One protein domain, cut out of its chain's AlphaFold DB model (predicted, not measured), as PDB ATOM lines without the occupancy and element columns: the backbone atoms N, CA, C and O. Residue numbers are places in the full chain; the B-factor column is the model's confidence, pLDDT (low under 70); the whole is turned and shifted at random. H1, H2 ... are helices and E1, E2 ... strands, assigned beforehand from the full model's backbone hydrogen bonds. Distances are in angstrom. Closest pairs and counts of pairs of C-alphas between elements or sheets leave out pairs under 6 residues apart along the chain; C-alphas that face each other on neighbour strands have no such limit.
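What this domain is: This is residues 491 to 553 of the 587 residues of an uncharacterized protein of Thalassiosira oceanica (UniProt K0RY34). A small sheet, E2 - E1 - E3, has helix H1 over one face along its strands, making two layers; H2 packs beside edge strand E3 on that same face, crosswise to H1. The link 521 to 530 makes the end far from the sheet. The 63 printed residues run E1 E2 H1 H2 E3, mixed in class, the sheet antiparallel. The whole is compact, radius of gyration of the C-alphas 10.8 A, spanning 29 by 23 by 18 A.

Where its parts are: E1, residues 491 to 494, begins at C-alpha (6.842, -51.091, 20.044). E2 is 500 to 504, H1 507 to 520 and 20.2 A long, H2 531 to 539. E3, 548 to 552, ends at C-alpha (4.691, -50.720, 26.010).

How they stand to each other: Within hydrogen-bond range are N 492 and O 502, 2.9 A, across the hairpin E1 and E2, and N 493 and O 549, 2.8 A, across the antiparallel neighbours E1 and E3. E2, H1 H2, E3 form a split strand-helix-strand unit, E1 between the strands, its crossover right-handed. H1 and H2 touch at Phe 511 and Gln 531, C-alphas 6.6 A apart, about perpendicular at 79 degrees. In H1 and H2 every O i to N i+4 pair is within range.

The domain as a whole: The printed part has no cut and no long link. Residues 523 to 526 have pLDDT under 70.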
ATOM      1  N   SER A 491       6.893 -51.621  21.409       95.56
ATOM      2  CA  SER A 491       6.842 -51.091  20.044       95.56
ATOM      3  C   SER A 491       7.766 -49.885  19.852       95.56
ATOM      4  O   SER A 491       7.721 -48.944  20.640       95.56
ATOM      5  N   LYS A 492       8.568 -49.891  18.781       96.94
ATOM      6  CA  LYS A 492       9.354 -48.744  18.297       96.94
ATOM      7  C   LYS A 492       8.483 -47.912  17.360       96.94
ATOM      8  O   LYS A 492       7.981 -48.444  16.365       96.94
ATOM      9  N   VAL A 493       8.286 -46.633  17.660       95.56
ATOM     10  CA  VAL A 493       7.410 -45.724  16.905       95.56
ATOM     11  C   VAL A 493       8.150 -44.419  16.616       95.56
ATOM     12  O   VAL A 493       8.725 -43.810  17.515       95.56
ATOM     13  N   ASP A 494       8.112 -43.964  15.366       94.44
ATOM     14  CA  ASP A 494       8.548 -42.609  15.009       94.44
ATOM     15  C   ASP A 494       7.488 -41.598  15.478       94.44
ATOM     16  O   ASP A 494       6.348 -41.617  15.014       94.44
ATOM     17  N   ALA A 495       7.854 -40.704  16.397       90.38
ATOM     18  CA  ALA A 495       6.955 -39.715  16.987       90.38
ATOM     19  C   ALA A 495       6.499 -38.622  16.003       90.38
ATOM     20  O   ALA A 495       5.528 -37.920  16.286       90.38
ATOM     21  N   ILE A 496       7.182 -38.449  14.865       83.44
ATOM     22  CA  ILE A 496       6.816 -37.469  13.835       83.44
ATOM     23  C   ILE A 496       5.774 -38.059  12.880       83.44
ATOM     24  O   ILE A 496       4.813 -37.373  12.530       83.44
ATOM     25  N   SER A 497       5.960 -39.307  12.438       82.19
ATOM     26  CA  SER A 497       5.047 -39.964  11.488       82.19
ATOM     27  C   SER A 497       3.941 -40.795  12.147       82.19
ATOM     28  O   SER A 497       2.932 -41.073  11.500       82.19
ATOM     29  N   GLY A 498       4.116 -41.199  13.407       88.12
ATOM     30  CA  GLY A 498       3.249 -42.151  14.107       88.12
ATOM     31  C   GLY A 498       3.390 -43.600  13.621       88.12
ATOM     32  O   GLY A 498       2.624 -44.461  14.046       88.12
ATOM     33  N   VAL A 499       4.337 -43.888  12.720       83.38
ATOM     34  CA  VAL A 499       4.506 -45.221  12.128       83.38
ATOM     35  C   VAL A 499       5.280 -46.128  13.085       83.38
ATOM     36  O   VAL A 499       6.384 -45.797  13.526       83.38
ATOM     37  N   ARG A 500       4.707 -47.303  13.382       90.88
ATOM     38  CA  ARG A 500       5.398 -48.393  14.085       90.88
ATOM     39  C   ARG A 500       6.471 -48.969  13.161       90.88
ATOM     40  O   ARG A 500       6.148 -49.445  12.079       90.88
ATOM     41  N   GLN A 501       7.724 -48.917  13.595       92.44
ATOM     42  CA  GLN A 501       8.873 -49.423  12.842       92.44
ATOM     43  C   GLN A 501       9.149 -50.896  13.163       92.44
ATOM     44  O   GLN A 501       9.299 -51.709  12.260       92.44
ATOM     45  N   VAL A 502       9.221 -51.228  14.457       93.81
ATOM     46  CA  VAL A 502       9.630 -52.546  14.974       93.81
ATOM     47  C   VAL A 502       8.803 -52.888  16.221       93.81
ATOM     48  O   VAL A 502       8.248 -52.009  16.890       93.81
ATOM     49  N   SER A 503       8.697 -54.174  16.540       93.94
ATOM     50  CA  SER A 503       8.122 -54.696  17.782       93.94
ATOM     51  C   SER A 503       9.096 -55.642  18.467       93.94
ATOM     52  O   SER A 503       9.693 -56.477  17.793       93.94
ATOM     53  N   PHE A 504       9.195 -55.549  19.791       95.12
ATOM     54  CA  PHE A 504      10.060 -56.399  20.606       95.12
ATOM     55  C   PHE A 504       9.219 -57.258  21.553       95.12
ATOM     56  O   PHE A 504       8.146 -56.852  22.011       95.12
ATOM     57  N   ASP A 505       9.719 -58.455  21.827       93.88
ATOM     58  CA  ASP A 505       9.188 -59.417  22.795       93.88
ATOM     59  C   ASP A 505       9.661 -59.141  24.236       93.88
ATOM     60  O   ASP A 505       9.022 -59.581  25.188       93.88
ATOM     61  N   SER A 506      10.742 -58.376  24.401       94.12
ATOM     62  CA  SER A 506      11.441 -58.172  25.670       94.12
ATOM     63  C   SER A 506      11.964 -56.738  25.841       94.12
ATOM     64  O   SER A 506      12.242 -56.026  24.873       94.12
ATOM     65  N   GLU A 507      12.124 -56.311  27.101       95.25
ATOM     66  CA  GLU A 507      12.770 -55.033  27.455       95.25
ATOM     67  C   GLU A 507      14.253 -54.992  27.065       95.25
ATOM     68  O   GLU A 507      14.768 -53.925  26.744       95.25
ATOM     69  N   GLU A 508      14.932 -56.141  27.071       96.25
ATOM     70  CA  GLU A 508      16.350 -56.267  26.718       96.25
ATOM     71  C   GLU A 508      16.578 -56.050  25.213       96.25
ATOM     72  O   GLU A 508      17.374 -55.191  24.836       96.25
ATOM     73  N   ALA A 509      15.787 -56.695  24.345       96.19
ATOM     74  CA  ALA A 509      15.861 -56.464  22.899       96.19
ATOM     75  C   ALA A 509      15.528 -55.009  22.510       96.19
ATOM     76  O   ALA A 509      16.173 -54.429  21.635       96.19
ATOM     77  N   ALA A 510      14.556 -54.387  23.190       96.94
ATOM     78  CA  ALA A 510      14.239 -52.972  22.995       96.94
ATOM     79  C   ALA A 510      15.374 -52.038  23.466       96.94
ATOM     80  O   ALA A 510      15.606 -50.992  22.855       96.94
ATOM     81  N   PHE A 511      16.090 -52.411  24.531       97.25
ATOM     82  CA  PHE A 511      17.213 -51.650  25.078       97.25
ATOM     83  C   PHE A 511      18.454 -51.697  24.179       97.25
ATOM     84  O   PHE A 511      19.111 -50.669  24.002       97.25
ATOM     85  N   ASP A 512      18.762 -52.838  23.560       96.75
ATOM     86  CA  ASP A 512      19.895 -52.942  22.633       96.75
ATOM     87  C   ASP A 512      19.631 -52.238  21.286       96.75
ATOM     88  O   ASP A 512      20.538 -51.606  20.729       96.75
ATOM     89  N   ASP A 513      18.382 -52.221  20.800       97.12
ATOM     90  CA  ASP A 513      17.965 -51.343  19.694       97.12
ATOM     91  C   ASP A 513      18.126 -49.858  20.065       97.12
ATOM     92  O   ASP A 513      18.723 -49.081  19.315       97.12
ATOM     93  N   TRP A 514      17.675 -49.464  21.259       96.62
ATOM     94  CA  TRP A 514      17.831 -48.099  21.764       96.62
ATOM     95  C   TRP A 514      19.306 -47.692  21.920       96.62
ATOM     96  O   TRP A 514      19.677 -46.584  21.526       96.62
ATOM     97  N   ARG A 515      20.178 -48.581  22.418       95.75
ATOM     98  CA  ARG A 515      21.638 -48.364  22.468       95.75
ATOM     99  C   ARG A 515      22.217 -48.147  21.075       95.75
ATOM    100  O   ARG A 515      23.038 -47.248  20.888       95.75
ATOM    101  N   SER A 516      21.771 -48.941  20.104       94.56
ATOM    102  CA  SER A 516      22.198 -48.830  18.708       94.56
ATOM    103  C   SER A 516      21.814 -47.463  18.125       94.56
ATOM    104  O   SER A 516      22.687 -46.741  17.640       94.56
ATOM    105  N   GLU A 517      20.558 -47.033  18.282       94.75
ATOM    106  CA  GLU A 517      20.085 -45.693  17.881       94.75
ATOM    107  C   GLU A 517      20.834 -44.555  18.595       94.75
ATOM    108  O   GLU A 517      21.208 -43.550  17.978       94.75
ATOM    109  N   ARG A 518      21.094 -44.713  19.900       92.38
ATOM    110  CA  ARG A 518      21.845 -43.746  20.712       92.38
ATOM    111  C   ARG A 518      23.281 -43.595  20.224       92.38
ATOM    112  O   ARG A 518      23.748 -42.464  20.142       92.38
ATOM    113  N   SER A 519      23.947 -44.685  19.834       89.69
ATOM    114  CA  SER A 519      25.321 -44.650  19.305       89.69
ATOM    115  C   SER A 519      25.457 -43.874  17.982       89.69
ATOM    116  O   SER A 519      26.519 -43.324  17.694       89.69
ATOM    117  N   VAL A 520      24.373 -43.786  17.198       88.62
ATOM    118  CA  VAL A 520      24.298 -43.008  15.946       88.62
ATOM    119  C   VAL A 520      23.840 -41.562  16.197       88.62
ATOM    120  O   VAL A 520      24.089 -40.671  15.380       88.62
ATOM    121  N   SER A 521      23.185 -41.293  17.329       87.50
ATOM    122  CA  SER A 521      22.755 -39.950  17.714       87.50
ATOM    123  C   SER A 521      23.941 -39.069  18.123       87.50
ATOM    124  O   SER A 521      24.859 -39.494  18.818       87.50
ATOM    125  N   CYS A 522      23.901 -37.783  17.769       74.62
ATOM    126  CA  CYS A 522      24.964 -36.821  18.093       74.62
ATOM    127  C   CYS A 522      25.082 -36.465  19.592       74.62
ATOM    128  O   CYS A 522      25.902 -35.623  19.950       74.62
ATOM    129  N   LEU A 523      24.275 -37.095  20.454       69.00
ATOM    130  CA  LEU A 523      24.263 -36.943  21.913       69.00
ATOM    131  C   LEU A 523      24.941 -38.120  22.652       69.00
ATOM    132  O   LEU A 523      24.808 -38.233  23.868       69.00
ATOM    133  N   ALA A 524      25.663 -38.991  21.936       65.69
ATOM    134  CA  ALA A 524      26.267 -40.222  22.463       65.69
ATOM    135  C   ALA A 524      27.348 -40.043  23.559       65.69
ATOM    136  O   ALA A 524      27.787 -41.037  24.127       65.69
ATOM    137  N   ASP A 525      27.776 -38.812  23.863       67.19
ATOM    138  CA  ASP A 525      28.840 -38.508  24.845       67.19
ATOM    139  C   ASP A 525      28.322 -38.417  26.302       67.19
ATOM    140  O   ASP A 525      29.072 -38.176  27.249       67.19
ATOM    141  N   LEU A 526      27.016 -38.616  26.502       65.88
ATOM    142  CA  LEU A 526      26.433 -38.915  27.808       65.88
ATOM    143  C   LEU A 526      26.742 -40.383  28.138       65.88
ATOM    144  O   LEU A 526      26.500 -41.248  27.302       65.88
ATOM    145  N   GLY A 527      27.268 -40.660  29.337       82.88
ATOM    146  CA  GLY A 527      27.919 -41.935  29.686       82.88
ATOM    147  C   GLY A 527      27.076 -43.221  29.580       82.88
ATOM    148  O   GLY A 527      25.989 -43.255  28.995       82.88
ATOM    149  N   GLU A 528      27.609 -44.306  30.149       83.62
ATOM    150  CA  GLU A 528      26.958 -45.624  30.195       83.62
ATOM    151  C   GLU A 528      25.620 -45.559  30.955       83.62
ATOM    152  O   GLU A 528      25.559 -45.768  32.163       83.62
ATOM    153  N   GLU A 529      24.543 -45.246  30.230       86.12
ATOM    154  CA  GLU A 529      23.172 -45.288  30.735       86.12
ATOM    155  C   GLU A 529      22.736 -46.751  30.895       86.12
ATOM    156  O   GLU A 529      22.938 -47.609  30.025       86.12
ATOM    157  N   SER A 530      22.137 -47.023  32.045       95.50
ATOM    158  CA  SER A 530      21.687 -48.343  32.472       95.50
ATOM    159  C   SER A 530      20.327 -48.723  31.868       95.50
ATOM    160  O   SER A 530      19.548 -47.869  31.440       95.50
ATOM    161  N   GLN A 531      19.991 -50.018  31.867       96.25
ATOM    162  CA  GLN A 531      18.692 -50.497  31.368       96.25
ATOM    163  C   GLN A 531      17.511 -49.884  32.142       96.25
ATOM    164  O   GLN A 531      16.481 -49.561  31.555       96.25
ATOM    165  N   SER A 532      17.675 -49.636  33.443       95.69
ATOM    166  CA  SER A 532      16.679 -48.946  34.271       95.69
ATOM    167  C   SER A 532      16.512 -47.467  33.900       95.69
ATOM    168  O   SER A 532      15.403 -46.936  33.997       95.69
ATOM    169  N   GLU A 533      17.564 -46.790  33.429       94.75
ATOM    170  CA  GLU A 533      17.456 -45.439  32.867       94.75
ATOM    171  C   GLU A 533      16.757 -45.444  31.509       94.75
ATOM    172  O   GLU A 533      15.927 -44.565  31.275       94.75
ATOM    173  N   PHE A 534      17.002 -46.441  30.652       96.06
ATOM    174  CA  PHE A 534      16.224 -46.622  29.424       96.06
ATOM    175  C   PHE A 534      14.729 -46.779  29.732       96.06
ATOM    176  O   PHE A 534      13.912 -45.996  29.237       96.06
ATOM    177  N   VAL A 535      14.384 -47.727  30.610       96.00
ATOM    178  CA  VAL A 535      12.996 -48.017  30.986       96.00
ATOM    179  C   VAL A 535      12.317 -46.768  31.559       96.00
ATOM    180  O   VAL A 535      11.319 -46.300  31.014       96.00
ATOM    181  N   SER A 536      12.908 -46.142  32.581       96.06
ATOM    182  CA  SER A 536      12.305 -44.981  33.256       96.06
ATOM    183  C   SER A 536      12.227 -43.701  32.411       96.06
ATOM    184  O   SER A 536      11.312 -42.901  32.603       96.06
ATOM    185  N   ASN A 537      13.163 -43.466  31.482       95.56
ATOM    186  CA  ASN A 537      13.201 -42.216  30.714       95.56
ATOM    187  C   ASN A 537      12.552 -42.304  29.324       95.56
ATOM    188  O   ASN A 537      12.007 -41.293  28.864       95.56
ATOM    189  N   TYR A 538      12.639 -43.457  28.653       95.69
ATOM    190  CA  TYR A 538      12.293 -43.615  27.233       95.69
ATOM    191  C   TYR A 538      11.160 -44.615  26.975       95.69
ATOM    192  O   TYR A 538      10.424 -44.399  26.018       95.69
ATOM    193  N   LEU A 539      11.009 -45.666  27.795       95.81
ATOM    194  CA  LEU A 539       9.929 -46.656  27.643       95.81
ATOM    195  C   LEU A 539       8.659 -46.254  28.410       95.81
ATOM    196  O   LEU A 539       7.562 -46.272  27.860       95.81
ATOM    197  N   ASP A 540       8.832 -45.862  29.675       93.56
ATOM    198  CA  ASP A 540       7.769 -45.396  30.578       93.56
ATOM    199  C   ASP A 540       7.778 -43.857  30.738       93.56
ATOM    200  O   ASP A 540       6.887 -43.263  31.350       93.56
ATOM    201  N   GLY A 541       8.806 -43.199  30.191       92.12
ATOM    202  CA  GLY A 541       9.011 -41.756  30.266       92.12
ATOM    203  C   GLY A 541       8.492 -40.981  29.048       92.12
ATOM    204  O   GLY A 541       7.538 -41.361  28.378       92.12
ATOM    205  N   ARG A 542       9.108 -39.822  28.779       89.62
ATOM    206  CA  ARG A 542       8.751 -38.930  27.652       89.62
ATOM    207  C   ARG A 542       9.937 -38.561  26.759       89.62
ATOM    208  O   ARG A 542       9.801 -37.682  25.907       89.62
ATOM    209  N   LYS A 543      11.118 -39.152  26.975       95.00
ATOM    210  CA  LYS A 543      12.287 -38.881  26.131       95.00
ATOM    211  C   LYS A 543      12.175 -39.652  24.815       95.00
ATOM    212  O   LYS A 543      11.602 -40.732  24.755       95.00
ATOM    213  N   SER A 544      12.759 -39.085  23.767       94.25
ATOM    214  CA  SER A 544      12.897 -39.703  22.448       94.25
ATOM    215  C   SER A 544      14.338 -39.546  21.974       94.25
ATOM    216  O   SER A 544      14.986 -38.552  22.310       94.25
ATOM    217  N   ILE A 545      14.841 -40.500  21.191       94.31
ATOM    218  CA  ILE A 545      16.140 -40.383  20.509       94.31
ATOM    219  C   ILE A 545      15.866 -40.235  19.022       94.31
ATOM    220  O   ILE A 545      15.130 -41.028  18.451       94.31
ATOM    221  N   ASN A 546      16.412 -39.193  18.390       92.38
ATOM    222  CA  ASN A 546      16.217 -38.900  16.961       92.38
ATOM    223  C   ASN A 546      14.733 -38.773  16.520       92.38
ATOM    224  O   ASN A 546      14.435 -38.858  15.332       92.38
ATOM    225  N   GLY A 547      13.802 -38.544  17.459       93.81
ATOM    226  CA  GLY A 547      12.353 -38.554  17.211       93.81
ATOM    227  C   GLY A 547      11.686 -39.931  17.337       93.81
ATOM    228  O   GLY A 547      10.497 -40.043  17.069       93.81
ATOM    229  N   ILE A 548      12.409 -40.964  17.767       96.25
ATOM    230  CA  ILE A 548      11.908 -42.323  18.004       96.25
ATOM    231  C   ILE A 548      11.537 -42.489  19.484       96.25
ATOM    232  O   ILE A 548      12.255 -42.019  20.370       96.25
ATOM    233  N   VAL A 549      10.408 -43.153  19.740       96.88
ATOM    234  CA  VAL A 549       9.866 -43.483  21.067       96.88
ATOM    235  C   VAL A 549       9.604 -44.987  21.142       96.88
ATOM    236  O   VAL A 549       9.163 -45.597  20.166       96.88
ATOM    237  N   TRP A 550       9.842 -45.580  22.310       97.44
ATOM    238  CA  TRP A 550       9.525 -46.974  22.604       97.44
ATOM    239  C   TRP A 550       8.310 -46.988  23.535       97.44
ATOM    240  O   TRP A 550       8.330 -46.327  24.563       97.44
ATOM    241  N   ASN A 551       7.241 -47.699  23.176       96.62
ATOM    242  CA  ASN A 551       6.007 -47.756  23.969       96.62
ATOM    243  C   ASN A 551       5.675 -49.203  24.335       96.62
ATOM    244  O   ASN A 551       5.685 -50.071  23.452       96.62
ATOM    245  N   ARG A 552       5.305 -49.450  25.598       95.00
ATOM    246  CA  ARG A 552       4.691 -50.720  26.010       95.00
ATOM    247  C   ARG A 552       3.339 -50.908  25.316       95.00
ATOM    248  O   ARG A 552       2.559 -49.965  25.207       95.00
ATOM    249  N   VAL A 553       3.053 -52.124  24.864       93.00
ATOM    250  CA  VAL A 553       1.778 -52.495  24.240       93.00
ATOM    251  C   VAL A 553       0.966 -53.304  25.249       93.00
ATOM    252  O   VAL A 553       1.217 -54.488  25.452       93.00
TER     253      VAL A 553